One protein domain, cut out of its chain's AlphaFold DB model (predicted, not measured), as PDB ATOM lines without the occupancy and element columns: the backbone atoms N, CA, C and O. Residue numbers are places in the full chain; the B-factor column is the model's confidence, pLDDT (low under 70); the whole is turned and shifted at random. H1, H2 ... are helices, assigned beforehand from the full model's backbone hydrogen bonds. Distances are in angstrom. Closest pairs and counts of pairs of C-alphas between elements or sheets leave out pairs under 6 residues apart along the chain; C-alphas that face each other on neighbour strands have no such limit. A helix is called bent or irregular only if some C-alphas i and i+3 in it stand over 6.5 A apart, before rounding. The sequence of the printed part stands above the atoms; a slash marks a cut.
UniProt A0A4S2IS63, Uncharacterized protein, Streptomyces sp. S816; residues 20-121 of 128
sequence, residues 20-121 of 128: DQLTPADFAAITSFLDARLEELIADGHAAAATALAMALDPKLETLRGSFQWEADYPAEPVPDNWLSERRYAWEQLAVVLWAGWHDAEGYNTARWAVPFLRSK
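What this domain is: This is residues 20 to 121 of the 128 residues of an uncharacterized protein of Streptomyces sp. S816 (UniProt A0A4S2IS63). The bent helix H2 folds back along H1, meeting it in two places, and a third long helix, H3, crosses the arm H2b at a slant; together these three make an elongated body. The short helices H4 and H5 lie beside H3, on its side away from H2b, and residues 72 to 78 stick out at one end of the long axis. The printed part has 102 residues with five named helices, in the order H1, H2, H3, H4, H5, and no named strand; the class is all helix, with 75 of the residues in the helices. The whole is compact, with a radius of gyration of the C-alphas of 14.6 A, and the C-alphas span 47 by 30 by 20 A.

Where its parts are: The longest helix, H2, covers residues 47 to 73. By its hydrogen bonds it was assigned as one helix, but it is bent: C-alphas 56 and 59 are 7.0 A apart, where about 5 A is found in a regular helix. Its arm H2a covers residues 47 to 56 and is 14.2 A from first to last C-alpha; its arm H2b covers residues 59 to 73 and is 20.5 A long. Residues 57 and 58 belong to neither arm. H1 covers residues 24 to 43 and is 28.6 A long, from C-alpha 24 at (147.795, 149.863, 186.090) to C-alpha 43 at (153.566, 126.862, 201.996). H3 covers residues 83 to 102 and is 27.8 A long, ending with C-alpha 102 at (139.997, 132.684, 196.250). H4 covers residues 110 to 113 and H5 residues 116 to 119, with C-alpha 119 at (126.935, 137.975, 187.444).

How they stand to each other: The two arms H2a and H2b stand to each other at a steep tilt of 50 degrees. H1 and H2a form a helical hairpin: they touch, at a shallow tilt of 28 degrees, opposite ways. H1 touches H2a with residues 38 to 42 alone, and the closest C-alphas, those of Leu 38 and Ala 50, are 5.2 A apart. H1 and H2b only just touch, with 3 pairs of C-alphas within 8 A, the closest being those of Pro 24 and Phe 68 at 6.3 A. H1 touches H2b with residues 24 to 27 alone, and H2b touches H1 with residues 64 to 68 alone, at a shallow tilt of 28 degrees, opposite ways. H2b and H3 touch at a steep tilt of 45 degrees, opposite ways, with the C-alphas of Lys 60 and Ala 90 closest at 4.7 A. The helix packing is mostly aligned, but only just, with 2 of 3 touching pairs at a shallow tilt. H1 and H3 are close but not clearly touching; their closest C-alphas, those of Leu 34 and Leu 98, are 7.7 A apart. H3 and H4 are also close but not clearly touching, with the C-alphas of Ala 95 and Trp 113 closest at 5.7 A. H3 and H5 are near each other, while H2a and H3 are apart. In H1, H2a, H2b and H3 every O i to N i+4 pair is within hydrogen-bond range; H4 and H5 are too short for such a pair.

The domain as a whole: The two C-alphas farthest apart, those of Gly 45 and Ala 76, are 48.0 A from each other. The printed part has no cut. The links from H1 to H2 and from H4 to H5 are tight, those from H2 to H3 and from H3 to H4 are short, and no link is long. Residues 72 to 78 stand free. The mean pLDDT of the printed part is 85.3, and residues 114 to 121 are under 70.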
ATOM      1  N   ASP A  20     137.674 148.614 180.050       72.50
ATOM      2  CA  ASP A  20     138.218 149.927 179.700       72.50
ATOM      3  C   ASP A  20     138.519 150.800 180.929       72.50
ATOM      4  O   ASP A  20     139.303 151.740 180.836       72.50
ATOM      5  N   GLN A  21     137.962 150.464 182.095       76.81
ATOM      6  CA  GLN A  21     138.231 151.128 183.372       76.81
ATOM      7  C   GLN A  21     139.364 150.461 184.166       76.81
ATOM      8  O   GLN A  21     139.703 150.930 185.256       76.81
ATOM      9  N   LEU A  22     139.960 149.379 183.645       83.00
ATOM     10  CA  LEU A  22     141.158 148.786 184.233       83.00
ATOM     11  C   LEU A  22     142.301 149.790 184.235       83.00
ATOM     12  O   LEU A  22     142.641 150.391 183.219       83.00
ATOM     13  N   THR A  23     142.942 149.916 185.384       87.00
ATOM     14  CA  THR A  23     144.103 150.780 185.567       87.00
ATOM     15  C   THR A  23     145.354 149.945 185.843       87.00
ATOM     16  O   THR A  23     145.247 148.803 186.305       87.00
ATOM     17  N   PRO A  24     146.559 150.508 185.647       88.94
ATOM     18  CA  PRO A  24     147.795 149.863 186.090       88.94
ATOM     19  C   PRO A  24     147.798 149.533 187.591       88.94
ATOM     20  O   PRO A  24     148.412 148.555 188.008       88.94
ATOM     21  N   ALA A  25     147.082 150.314 188.411       88.44
ATOM     22  CA  ALA A  25     146.942 150.048 189.841       88.44
ATOM     23  C   ALA A  25     146.101 148.791 190.117       88.44
ATOM     24  O   ALA A  25     146.446 148.014 191.004       88.44
ATOM     25  N   ASP A  26     145.046 148.546 189.333       87.25
ATOM     26  CA  ASP A  26     144.275 147.299 189.426       87.25
ATOM     27  C   ASP A  26     145.124 146.090 189.051       87.25
ATOM     28  O   ASP A  26     145.040 145.049 189.699       87.25
ATOM     29  N   PHE A  27     145.960 146.248 188.022       89.31
ATOM     30  CA  PHE A  27     146.894 145.216 187.600       89.31
ATOM     31  C   PHE A  27     147.953 144.922 188.668       89.31
ATOM     32  O   PHE A  27     148.209 143.765 188.969       89.31
ATOM     33  N   ALA A  28     148.517 145.946 189.306       90.69
ATOM     34  CA  ALA A  28     149.459 145.741 190.404       90.69
ATOM     35  C   ALA A  28     148.797 145.064 191.621       90.69
ATOM     36  O   ALA A  28     149.389 144.191 192.258       90.69
ATOM     37  N   ALA A  29     147.557 145.447 191.940       89.88
ATOM     38  CA  ALA A  29     146.819 144.870 193.056       89.88
ATOM     39  C   ALA A  29     146.482 143.389 192.814       89.88
ATOM     40  O   ALA A  29     146.642 142.569 193.717       89.88
ATOM     41  N   ILE A  30     146.059 143.032 191.598       88.88
ATOM     42  CA  ILE A  30     145.702 141.651 191.264       88.88
ATOM     43  C   ILE A  30     146.932 140.740 191.177       88.88
ATOM     44  O   ILE A  30     146.858 139.597 191.620       88.88
ATOM     45  N   THR A  31     148.069 141.236 190.670       92.06
ATOM     46  CA  THR A  31     149.321 140.462 190.654       92.06
ATOM     47  C   THR A  31     149.825 140.225 192.068       92.06
ATOM     48  O   THR A  31     150.120 139.092 192.414       92.06
ATOM     49  N   SER A  32     149.814 141.255 192.923       93.38
ATOM     50  CA  SER A  32     150.226 141.098 194.321       93.38
ATOM     51  C   SER A  32     149.326 140.125 195.086       93.38
ATOM     52  O   SER A  32     149.821 139.345 195.896       93.38
ATOM     53  N   PHE A  33     148.015 140.156 194.831       92.38
ATOM     54  CA  PHE A  33     147.083 139.195 195.413       92.38
ATOM     55  C   PHE A  33     147.377 137.770 194.933       92.38
ATOM     56  O   PHE A  33     147.461 136.858 195.754       92.38
ATOM     57  N   LEU A  34     147.562 137.583 193.623       93.38
ATOM     58  CA  LEU A  34     147.878 136.281 193.041       93.38
ATOM     59  C   LEU A  34     149.192 135.720 193.597       93.38
ATOM     60  O   LEU A  34     149.214 134.559 193.996       93.38
ATOM     61  N   ASP A  35     150.247 136.530 193.675       94.62
ATOM     62  CA  ASP A  35     151.548 136.113 194.204       94.62
ATOM     63  C   ASP A  35     151.412 135.605 195.643       94.62
ATOM     64  O   ASP A  35     151.827 134.486 195.942       94.62
ATOM     65  N   ALA A  36     150.713 136.354 196.503       95.06
ATOM     66  CA  ALA A  36     150.454 135.931 197.878       95.06
ATOM     67  C   ALA A  36     149.681 134.601 197.947       95.06
ATOM     68  O   ALA A  36     150.001 133.731 198.754       95.06
ATOM     69  N   ARG A  37     148.675 134.405 197.085       93.94
ATOM     70  CA  ARG A  37     147.903 133.153 197.044       93.94
ATOM     71  C   ARG A  37     148.724 131.963 196.533       93.94
ATOM     72  O   ARG A  37     148.538 130.838 196.997       93.94
ATOM     73  N   LEU A  38     149.616 132.188 195.571       94.75
ATOM     74  CA  LEU A  38     150.520 131.154 195.069       94.75
ATOM     75  C   LEU A  38     151.566 130.776 196.125       94.75
ATOM     76  O   LEU A  38     151.857 129.590 196.286       94.75
ATOM     77  N   GLU A  39     152.087 131.749 196.873       95.38
ATOM     78  CA  GLU A  39     152.990 131.514 198.005       95.38
ATOM     79  C   GLU A  39     152.324 130.694 199.114       95.38
ATOM     80  O   GLU A  39     152.929 129.746 199.614       95.38
ATOM     81  N   GLU A  40     151.065 130.987 199.451       94.19
ATOM     82  CA  GLU A  40     150.290 130.189 200.409       94.19
ATOM     83  C   GLU A  40     150.109 128.743 199.941       94.19
ATOM     84  O   GLU A  40     150.390 127.815 200.697       94.19
ATOM     85  N   LEU A  41     149.742 128.524 198.672       93.50
ATOM     86  CA  LEU A  41     149.663 127.169 198.114       93.50
ATOM     87  C   LEU A  41     151.000 126.427 198.226       93.50
ATOM     88  O   LEU A  41     151.020 125.227 198.502       93.50
ATOM     89  N   ILE A  42     152.123 127.110 197.998       95.69
ATOM     90  CA  ILE A  42     153.454 126.515 198.159       95.69
ATOM     91  C   ILE A  42     153.706 126.159 199.629       95.69
ATOM     92  O   ILE A  42     154.156 125.043 199.902       95.69
ATOM     93  N   ALA A  43     153.396 127.067 200.559       95.88
ATOM     94  CA  ALA A  43     153.566 126.862 201.996       95.88
ATOM     95  C   ALA A  43     152.723 125.687 202.526       95.88
ATOM     96  O   ALA A  43     153.204 124.914 203.356       95.88
ATOM     97  N   ASP A  44     151.530 125.487 201.965       95.38
ATOM     98  CA  ASP A  44     150.621 124.379 202.281       95.38
ATOM     99  C   ASP A  44     151.019 123.044 201.615       95.38
ATOM    100  O   ASP A  44     150.337 122.028 201.756       95.38
ATOM    101  N   GLY A  45     152.143 123.007 200.891       96.12
ATOM    102  CA  GLY A  45     152.674 121.795 200.262       96.12
ATOM    103  C   GLY A  45     152.140 121.520 198.853       96.12
ATOM    104  O   GLY A  45     152.405 120.459 198.284       96.12
ATOM    105  N   HIS A  46     151.439 122.474 198.241       95.81
ATOM    106  CA  HIS A  46     150.861 122.379 196.898       95.81
ATOM    107  C   HIS A  46     151.707 123.068 195.812       95.81
ATOM    108  O   HIS A  46     151.176 123.565 194.816       95.81
ATOM    109  N   ALA A  47     153.038 123.042 195.939       95.19
ATOM    110  CA  ALA A  47     153.954 123.742 195.032       95.19
ATOM    111  C   ALA A  47     153.760 123.405 193.539       95.19
ATOM    112  O   ALA A  47     153.808 124.289 192.690       95.19
ATOM    113  N   ALA A  48     153.479 122.142 193.196       94.44
ATOM    114  CA  ALA A  48     153.222 121.754 191.806       94.44
ATOM    115  C   ALA A  48     151.941 122.395 191.234       94.44
ATOM    116  O   ALA A  48     151.910 122.766 190.060       94.44
ATOM    117  N   ALA A  49     150.898 122.543 192.058       91.00
ATOM    118  CA  ALA A  49     149.657 123.200 191.656       91.00
ATOM    119  C   ALA A  49     149.859 124.712 191.502       91.00
ATOM    120  O   ALA A  49     149.402 125.278 190.511       91.00
ATOM    121  N   ALA A  50     150.603 125.338 192.421       93.25
ATOM    122  CA  ALA A  50     150.973 126.747 192.323       93.25
ATOM    123  C   ALA A  50     151.747 127.036 191.025       93.25
ATOM    124  O   ALA A  50     151.367 127.925 190.268       93.25
ATOM    125  N   THR A  51     152.755 126.221 190.694       94.12
ATOM    126  CA  THR A  51     153.503 126.354 189.432       94.12
ATOM    127  C   THR A  51     152.603 126.185 188.208       94.12
ATOM    128  O   THR A  51     152.683 126.976 187.272       94.12
ATOM    129  N   ALA A  52     151.721 125.181 188.201       93.25
ATOM    130  CA  ALA A  52     150.810 124.958 187.079       93.25
ATOM    131  C   ALA A  52     149.830 126.128 186.884       93.25
ATOM    132  O   ALA A  52     149.566 126.523 185.747       93.25
ATOM    133  N   LEU A  53     149.321 126.703 187.979       92.50
ATOM    134  CA  LEU A  53     148.463 127.888 187.955       92.50
ATOM    135  C   LEU A  53     149.220 129.119 187.450       92.50
ATOM    136  O   LEU A  53     148.716 129.800 186.559       92.50
ATOM    137  N   ALA A  54     150.434 129.361 187.949       93.44
ATOM    138  CA  ALA A  54     151.284 130.456 187.491       93.44
ATOM    139  C   ALA A  54     151.522 130.376 185.975       93.44
ATOM    140  O   ALA A  54     151.247 131.330 185.256       93.44
ATOM    141  N   MET A  55     151.914 129.203 185.465       94.06
ATOM    142  CA  MET A  55     152.123 128.984 184.028       94.06
ATOM    143  C   MET A  55     150.848 129.171 183.195       94.06
ATOM    144  O   MET A  55     150.914 129.641 182.061       94.06
ATOM    145  N   ALA A  56     149.684 128.785 183.723       90.94
ATOM    146  CA  ALA A  56     148.414 128.947 183.019       90.94
ATOM    147  C   ALA A  56     147.967 130.418 182.941       90.94
ATOM    148  O   ALA A  56     147.326 130.816 181.964       90.94
ATOM    149  N   LEU A  57     148.291 131.214 183.963       92.50
ATOM    150  CA  LEU A  57     147.921 132.626 184.062       92.50
ATOM    151  C   LEU A  57     148.930 133.567 183.400       92.50
ATOM    152  O   LEU A  57     148.527 134.644 182.960       92.50
ATOM    153  N   ASP A  58     150.193 133.156 183.274       94.94
ATOM    154  CA  ASP A  58     151.286 133.963 182.724       94.94
ATOM    155  C   ASP A  58     150.929 134.633 181.381       94.94
ATOM    156  O   ASP A  58     150.979 135.861 181.308       94.94
ATOM    157  N   PRO A  59     150.371 133.933 180.367       94.44
ATOM    158  CA  PRO A  59     149.990 134.586 179.114       94.44
ATOM    159  C   PRO A  59     148.935 135.688 179.286       94.44
ATOM    160  O   PRO A  59     148.896 136.630 178.501       94.44
ATOM    161  N   LYS A  60     148.050 135.580 180.287       93.38
ATOM    162  CA  LYS A  60     147.012 136.589 180.561       93.38
ATOM    163  C   LYS A  60     147.609 137.811 181.241       93.38
ATOM    164  O   LYS A  60     147.248 138.934 180.895       93.38
ATOM    165  N   LEU A  61     148.538 137.588 182.167       94.62
ATOM    166  CA  LEU A  61     149.287 138.658 182.816       94.62
ATOM    167  C   LEU A  61     150.166 139.403 181.808       94.62
ATOM    168  O   LEU A  61     150.174 140.631 181.832       94.62
ATOM    169  N   GLU A  62     150.815 138.696 180.880       95.31
ATOM    170  CA  GLU A  62     151.583 139.311 179.790       95.31
ATOM    171  C   GLU A  62     150.703 140.160 178.868       95.31
ATOM    172  O   GLU A  62     151.053 141.302 178.579       95.31
ATOM    173  N   THR A  63     149.531 139.663 178.447       93.69
ATOM    174  CA  THR A  63     148.595 140.457 177.629       93.69
ATOM    175  C   THR A  63     148.180 141.749 178.337       93.69
ATOM    176  O   THR A  63     148.188 142.820 177.728       93.69
ATOM    177  N   LEU A  64     147.834 141.676 179.627       92.44
ATOM    178  CA  LEU A  64     147.449 142.857 180.403       92.44
ATOM    179  C   LEU A  64     148.627 143.818 180.585       92.44
ATOM    180  O   LEU A  64     148.469 145.016 180.357       92.44
ATOM    181  N   ARG A  65     149.816 143.311 180.930       94.31
ATOM    182  CA  ARG A  65     151.026 144.127 181.091       94.31
ATOM    183  C   ARG A  65     151.397 144.841 179.798       94.31
ATOM    184  O   ARG A  65     151.600 146.051 179.821       94.31
ATOM    185  N   GLY A  66     151.427 144.110 178.685       91.56
ATOM    186  CA  GLY A  66     151.666 144.672 177.358       91.56
ATOM    187  C   GLY A  66     150.624 145.725 176.992       91.56
ATOM    188  O   GLY A  66     150.974 146.737 176.386       91.56
ATOM    189  N   SER A  67     149.376 145.545 177.445       89.75
ATOM    190  CA  SER A  67     148.329 146.545 177.248       89.75
ATOM    191  C   SER A  67     148.649 147.867 177.952       89.75
ATOM    192  O   SER A  67     148.691 148.931 177.342       89.75
ATOM    193  N   PHE A  68     148.957 147.818 179.245       90.44
ATOM    194  CA  PHE A  68     149.301 149.036 179.984       90.44
ATOM    195  C   PHE A  68     150.596 149.685 179.499       90.44
ATOM    196  O   PHE A  68     150.702 150.910 179.488       90.44
ATOM    197  N   GLN A  69     151.576 148.876 179.096       91.06
ATOM    198  CA  GLN A  69     152.840 149.381 178.579       91.06
ATOM    199  C   GLN A  69     152.640 150.155 177.273       91.06
ATOM    200  O   GLN A  69     153.134 151.269 177.150       91.06
ATOM    201  N   TRP A  70     151.880 149.616 176.321       90.44
ATOM    202  CA  TRP A  70     151.627 150.310 175.059       90.44
ATOM    203  C   TRP A  70     150.861 151.621 175.261       90.44
ATOM    204  O   TRP A  70     151.196 152.613 174.627       90.44
ATOM    205  N   GLU A  71     149.874 151.659 176.166       89.19
ATOM    206  CA  GLU A  71     149.146 152.897 176.501       89.19
ATOM    207  C   GLU A  71     150.083 153.980 177.054       89.19
ATOM    208  O   GLU A  71     149.896 155.166 176.779       89.19
ATOM    209  N   ALA A  72     151.108 153.573 177.809       89.69
ATOM    210  CA  ALA A  72     152.138 154.472 178.316       89.69
ATOM    211  C   ALA A  72     153.136 154.907 177.227       89.69
ATOM    212  O   ALA A  72     153.520 156.077 177.186       89.69
ATOM    213  N   ASP A  73     153.535 153.987 176.349       93.44
ATOM    214  CA  ASP A  73     154.540 154.218 175.306       93.44
ATOM    215  C   ASP A  73     153.972 155.003 174.103       93.44
ATOM    216  O   ASP A  73     154.695 155.775 173.467       93.44
ATOM    217  N   TYR A  74     152.675 154.854 173.809       90.38
ATOM    218  CA  TYR A  74     152.007 155.385 172.612       90.38
ATOM    219  C   TYR A  74     150.688 156.129 172.916       90.38
ATOM    220  O   TYR A  74     149.646 155.822 172.334       90.38
ATOM    221  N   PRO A  75     150.691 157.174 173.764       89.06
ATOM    222  CA  PRO A  75     149.461 157.825 174.239       89.06
ATOM    223  C   PRO A  75     148.663 158.574 173.156       89.06
ATOM    224  O   PRO A  75     147.517 158.956 173.391       89.06
ATOM    225  N   ALA A  76     149.269 158.841 171.995       91.88
ATOM    226  CA  ALA A  76     148.649 159.561 170.881       91.88
ATOM    227  C   ALA A  76     148.284 158.655 169.693       91.88
ATOM    228  O   ALA A  76     147.666 159.134 168.740       91.88
ATOM    229  N   GLU A  77     148.676 157.380 169.728       88.12
ATOM    230  CA  GLU A  77     148.389 156.438 168.648       88.12
ATOM    231  C   GLU A  77     146.968 155.873 168.790       88.12
ATOM    232  O   GLU A  77     146.464 155.703 169.906       88.12
ATOM    233  N   PRO A  78     146.291 155.557 167.674       83.88
ATOM    234  CA  PRO A  78     145.032 154.837 167.732       83.88
ATOM    235  C   PRO A  78     145.263 153.434 168.297       83.88
ATOM    236  O   PRO A  78     146.186 152.720 167.902       83.88
ATOM    237  N   VAL A  79     144.390 153.035 169.216       80.31
ATOM    238  CA  VAL A  79     144.412 151.703 169.822       80.31
ATOM    239  C   VAL A  79     144.175 150.635 168.737       80.31
ATOM    240  O   VAL A  79     143.257 150.807 167.933       80.31
ATOM    241  N   PRO A  80     144.944 149.528 168.704       82.62
ATOM    242  CA  PRO A  80     144.729 148.439 167.747       82.62
ATOM    243  C   PRO A  80     143.313 147.835 167.815       82.62
ATOM    244  O   PRO A  80     142.737 147.696 168.894       82.62
ATOM    245  N   ASP A  81     142.766 147.397 166.676       79.12
ATOM    246  CA  ASP A  81     141.370 146.933 166.562       79.12
ATOM    247  C   ASP A  81     141.005 145.763 167.504       79.12
ATOM    248  O   ASP A  81     139.882 145.674 167.999       79.12
ATOM    249  N   ASN A  82     141.948 144.853 167.773       81.12
ATOM    250  CA  ASN A  82     141.768 143.683 168.648       81.12
ATOM    251  C   ASN A  82     142.105 143.951 170.124       81.12
ATOM    252  O   ASN A  82     141.877 143.084 170.974       81.12
ATOM    253  N   TRP A  83     142.616 145.134 170.450       84.06
ATOM    254  CA  TRP A  83     143.172 145.457 171.760       84.06
ATOM    255  C   TRP A  83     142.190 145.249 172.906       84.06
ATOM    256  O   TRP A  83     142.438 144.494 173.846       84.06
ATOM    257  N   LEU A  84     141.023 145.892 172.803       81.75
ATOM    258  CA  LEU A  84     140.013 145.853 173.850       81.75
ATOM    259  C   LEU A  84     139.479 144.429 174.040       81.75
ATOM    260  O   LEU A  84     139.194 144.025 175.166       81.75
ATOM    261  N   SER A  85     139.364 143.652 172.957       84.19
ATOM    262  CA  SER A  85     138.936 142.254 173.028       84.19
ATOM    263  C   SER A  85     139.980 141.347 173.678       84.19
ATOM    264  O   SER A  85     139.608 140.515 174.504       84.19
ATOM    265  N   GLU A  86     141.268 141.519 173.375       87.25
ATOM    266  CA  GLU A  86     142.346 140.738 173.992       87.25
ATOM    267  C   GLU A  86     142.496 141.075 175.474       87.25
ATOM    268  O   GLU A  86     142.550 140.174 176.314       87.25
ATOM    269  N   ARG A  87     142.450 142.367 175.808       87.94
ATOM    270  CA  ARG A  87     142.460 142.860 177.184       87.94
ATOM    271  C   ARG A  87     141.261 142.342 177.977       87.94
ATOM    272  O   ARG A  87     141.426 141.875 179.103       87.94
ATOM    273  N   ARG A  88     140.062 142.364 177.381       86.31
ATOM    274  CA  ARG A  88     138.840 141.810 177.989       86.31
ATOM    275  C   ARG A  88     138.988 140.329 178.254       86.31
ATOM    276  O   ARG A  88     138.762 139.893 179.376       86.31
ATOM    277  N   TYR A  89     139.399 139.575 177.243       86.25
ATOM    278  CA  TYR A  89     139.573 138.141 177.369       86.25
ATOM    279  C   TYR A  89     140.604 137.787 178.448       86.25
ATOM    280  O   TYR A  89     140.357 136.904 179.267       86.25
ATOM    281  N   ALA A  90     141.737 138.492 178.495       90.25
ATOM    282  CA  ALA A  90     142.757 138.276 179.514       90.25
ATOM    283  C   ALA A  90     142.241 138.568 180.927       90.25
ATOM    284  O   ALA A  90     142.418 137.745 181.829       90.25
ATOM    285  N   TRP A  91     141.542 139.691 181.096       87.38
ATOM    286  CA  TRP A  91     140.926 140.071 182.362       87.38
ATOM    287  C   TRP A  91     139.890 139.056 182.844       87.38
ATOM    288  O   TRP A  91     139.937 138.611 183.988       87.38
ATOM    289  N   GLU A  92     138.969 138.664 181.969       84.31
ATOM    290  CA  GLU A  92     137.892 137.737 182.303       84.31
ATOM    291  C   GLU A  92     138.432 136.374 182.742       84.31
ATOM    292  O   GLU A  92     137.958 135.820 183.731       84.31
ATOM    293  N   GLN A  93     139.450 135.847 182.056       85.00
ATOM    294  CA  GLN A  93     140.078 134.579 182.434       85.00
ATOM    295  C   GLN A  93     140.757 134.664 183.807       85.00
ATOM    296  O   GLN A  93     140.584 133.764 184.629       85.00
ATOM    297  N   LEU A  94     141.479 135.755 184.078       87.69
ATOM    298  CA  LEU A  94     142.128 135.979 185.370       87.69
ATOM    299  C   LEU A  94     141.089 136.057 186.494       87.69
ATOM    300  O   LEU A  94     141.180 135.344 187.490       87.69
ATOM    301  N   ALA A  95     140.053 136.865 186.298       83.00
ATOM    302  CA  ALA A  95     138.990 137.060 187.268       83.00
ATOM    303  C   ALA A  95     138.168 135.780 187.526       83.00
ATOM    304  O   ALA A  95     137.804 135.528 188.672       83.00
ATOM    305  N   VAL A  96     137.937 134.923 186.517       82.44
ATOM    306  CA  VAL A  96     137.332 133.589 186.716       82.44
ATOM    307  C   VAL A  96     138.194 132.720 187.631       82.44
ATOM    308  O   VAL A  96     137.657 132.095 188.544       82.44
ATOM    309  N   VAL A  97     139.510 132.662 187.401       84.56
ATOM    310  CA  VAL A  97     140.416 131.829 188.210       84.56
ATOM    311  C   VAL A  97     140.483 132.336 189.644       84.56
ATOM    312  O   VAL A  97     140.349 131.544 190.575       84.56
ATOM    313  N   LEU A  98     140.628 133.650 189.830       84.81
ATOM    314  CA  LEU A  98     140.664 134.239 191.165       84.81
ATOM    315  C   LEU A  98     139.367 134.027 191.920       84.81
ATOM    316  O   LEU A  98     139.386 133.722 193.106       84.81
ATOM    317  N   TRP A  99     138.247 134.159 191.219       82.94
ATOM    318  CA  TRP A  99     136.960 133.891 191.810       82.94
ATOM    319  C   TRP A  99     136.823 132.415 192.193       82.94
ATOM    320  O   TRP A  99     136.539 132.121 193.340       82.94
ATOM    321  N   ALA A 100     137.107 131.472 191.294       82.44
ATOM    322  CA  ALA A 100     136.980 130.044 191.590       82.44
ATOM    323  C   ALA A 100     137.934 129.547 192.694       82.44
ATOM    324  O   ALA A 100     137.601 128.590 193.389       82.44
ATOM    325  N   GLY A 101     139.114 130.158 192.832       84.19
ATOM    326  CA  GLY A 101     140.125 129.744 193.808       84.19
ATOM    327  C   GLY A 101     140.069 130.486 195.143       84.19
ATOM    328  O   GLY A 101     140.367 129.891 196.174       84.19
ATOM    329  N   TRP A 102     139.717 131.775 195.133       89.38
ATOM    330  CA  TRP A 102     139.997 132.684 196.250       89.38
ATOM    331  C   TRP A 102     138.932 133.771 196.462       89.38
ATOM    332  O   TRP A 102     139.240 134.813 197.035       89.38
ATOM    333  N   HIS A 103     137.681 133.554 196.042       84.31
ATOM    334  CA  HIS A 103     136.614 134.546 196.253       84.31
ATOM    335  C   HIS A 103     136.358 134.894 197.733       84.31
ATOM    336  O   HIS A 103     135.945 136.013 198.024       84.31
ATOM    337  N   ASP A 104     136.603 133.956 198.653       81.25
ATOM    338  CA  ASP A 104     136.446 134.146 200.107       81.25
ATOM    339  C   ASP A 104     137.769 134.477 200.817       81.25
ATOM    340  O   ASP A 104     137.809 134.593 202.043       81.25
ATOM    341  N   ALA A 105     138.871 134.605 200.070       86.69
ATOM    342  CA  ALA A 105     140.168 134.900 200.656       86.69
ATOM    343  C   ALA A 105     140.259 136.368 201.096       86.69
ATOM    344  O   ALA A 105     139.733 137.279 200.447       86.69
ATOM    345  N   GLU A 106     140.987 136.609 202.186       86.88
ATOM    346  CA  GLU A 106     141.297 137.964 202.630       86.88
ATOM    347  C   GLU A 106     142.007 138.748 201.515       86.88
ATOM    348  O   GLU A 106     142.926 138.251 200.865       86.88
ATOM    349  N   GLY A 107     141.560 139.983 201.275       82.94
ATOM    350  CA  GLY A 107     142.093 140.842 200.216       82.94
ATOM    351  C   GLY A 107     141.442 140.654 198.840       82.94
ATOM    352  O   GLY A 107     141.710 141.461 197.949       82.94
ATOM    353  N   TYR A 108     140.552 139.669 198.655       84.75
ATOM    354  CA  TYR A 108     139.794 139.543 197.410       84.75
ATOM    355  C   TYR A 108     138.836 140.729 197.225       84.75
ATOM    356  O   TYR A 108     137.942 140.985 198.036       84.75
ATOM    357  N   ASN A 109     139.002 141.471 196.128       81.75
ATOM    358  CA  ASN A 109     138.177 142.637 195.836       81.75
ATOM    359  C   ASN A 109     136.981 142.273 194.946       81.75
ATOM    360  O   ASN A 109     137.007 142.464 193.729       81.75
ATOM    361  N   THR A 110     135.895 141.808 195.567       76.56
ATOM    362  CA  THR A 110     134.653 141.425 194.867       76.56
ATOM    363  C   THR A 110     134.060 142.555 194.017       76.56
ATOM    364  O   THR A 110     133.453 142.296 192.981       76.56
ATOM    365  N   ALA A 111     134.238 143.820 194.406       74.31
ATOM    366  CA  ALA A 111     133.701 144.945 193.644       74.31
ATOM    367  C   ALA A 111     134.468 145.179 192.330       74.31
ATOM    368  O   ALA A 111     133.851 145.463 191.301       74.31
ATOM    369  N   ARG A 112     135.800 145.041 192.361       71.88
ATOM    370  CA  ARG A 112     136.694 145.310 191.220       71.88
ATOM    371  C   ARG A 112     136.954 144.092 190.342       71.88
ATOM    372  O   ARG A 112     137.079 144.249 189.135       71.88
ATOM    373  N   TRP A 113     137.065 142.898 190.918       76.38
ATOM    374  CA  TRP A 113     137.566 141.703 190.223       76.38
ATOM    375  C   TRP A 113     136.477 140.683 189.884       76.38
ATOM    376  O   TRP A 113     136.778 139.583 189.430       76.38
ATOM    377  N   ALA A 114     135.202 141.034 190.066       64.31
ATOM    378  CA  ALA A 114     134.089 140.185 189.656       64.31
ATOM    379  C   ALA A 114     133.753 140.356 188.166       64.31
ATOM    380  O   ALA A 114     133.521 141.468 187.686       64.31
ATOM    381  N   VAL A 115     133.640 139.235 187.454       58.19
ATOM    382  CA  VAL A 115     133.380 139.181 186.008       58.19
ATOM    383  C   VAL A 115     131.918 139.511 185.662       58.19
ATOM    384  O   VAL A 115     131.020 138.917 186.260       58.19
ATOM    385  N   PRO A 116     131.634 140.360 184.652       51.31
ATOM    386  CA  PRO A 116     130.268 140.706 184.241       51.31
ATOM    387  C   PRO A 116     129.363 139.521 183.849       51.31
ATOM    388  O   PRO A 116     128.191 139.510 184.206       51.31
ATOM    389  N   PHE A 117     129.872 138.496 183.151       47.62
ATOM    390  CA  PHE A 117     129.055 137.341 182.730       47.62
ATOM    391  C   PHE A 117     128.888 136.255 183.804       47.62
ATOM    392  O   PHE A 117     128.022 135.390 183.670       47.62
ATOM    393  N   LEU A 118     129.716 136.259 184.856       44.19
ATOM    394  CA  LEU A 118     129.468 135.412 186.028       44.19
ATOM    395  C   LEU A 118     128.263 135.947 186.813       44.19
ATOM    396  O   LEU A 118     127.481 135.150 187.318       44.19
ATOM    397  N   ARG A 119     128.058 137.273 186.798       43.66
ATOM    398  CA  ARG A 119     126.935 137.975 187.444       43.66
ATOM    399  C   ARG A 119     125.575 137.648 186.818       43.66
ATOM    400  O   ARG A 119     124.606 137.398 187.525       43.66
ATOM    401  N   SER A 120     125.487 137.557 185.491       38.91
ATOM    402  CA  SER A 120     124.212 137.307 184.793       38.91
ATOM    403  C   SER A 120     123.653 135.887 184.957       38.91
ATOM    404  O   SER A 120     122.476 135.661 184.685       38.91
ATOM    405  N   LYS A 121     124.449 134.922 185.441       38.09
ATOM    406  CA  LYS A 121     123.963 133.573 185.787       38.09
ATOM    407  C   LYS A 121     123.428 133.453 187.218       38.09
ATOM    408  O   LYS A 121     122.983 132.371 187.593       38.09
TER     409      LYS A 121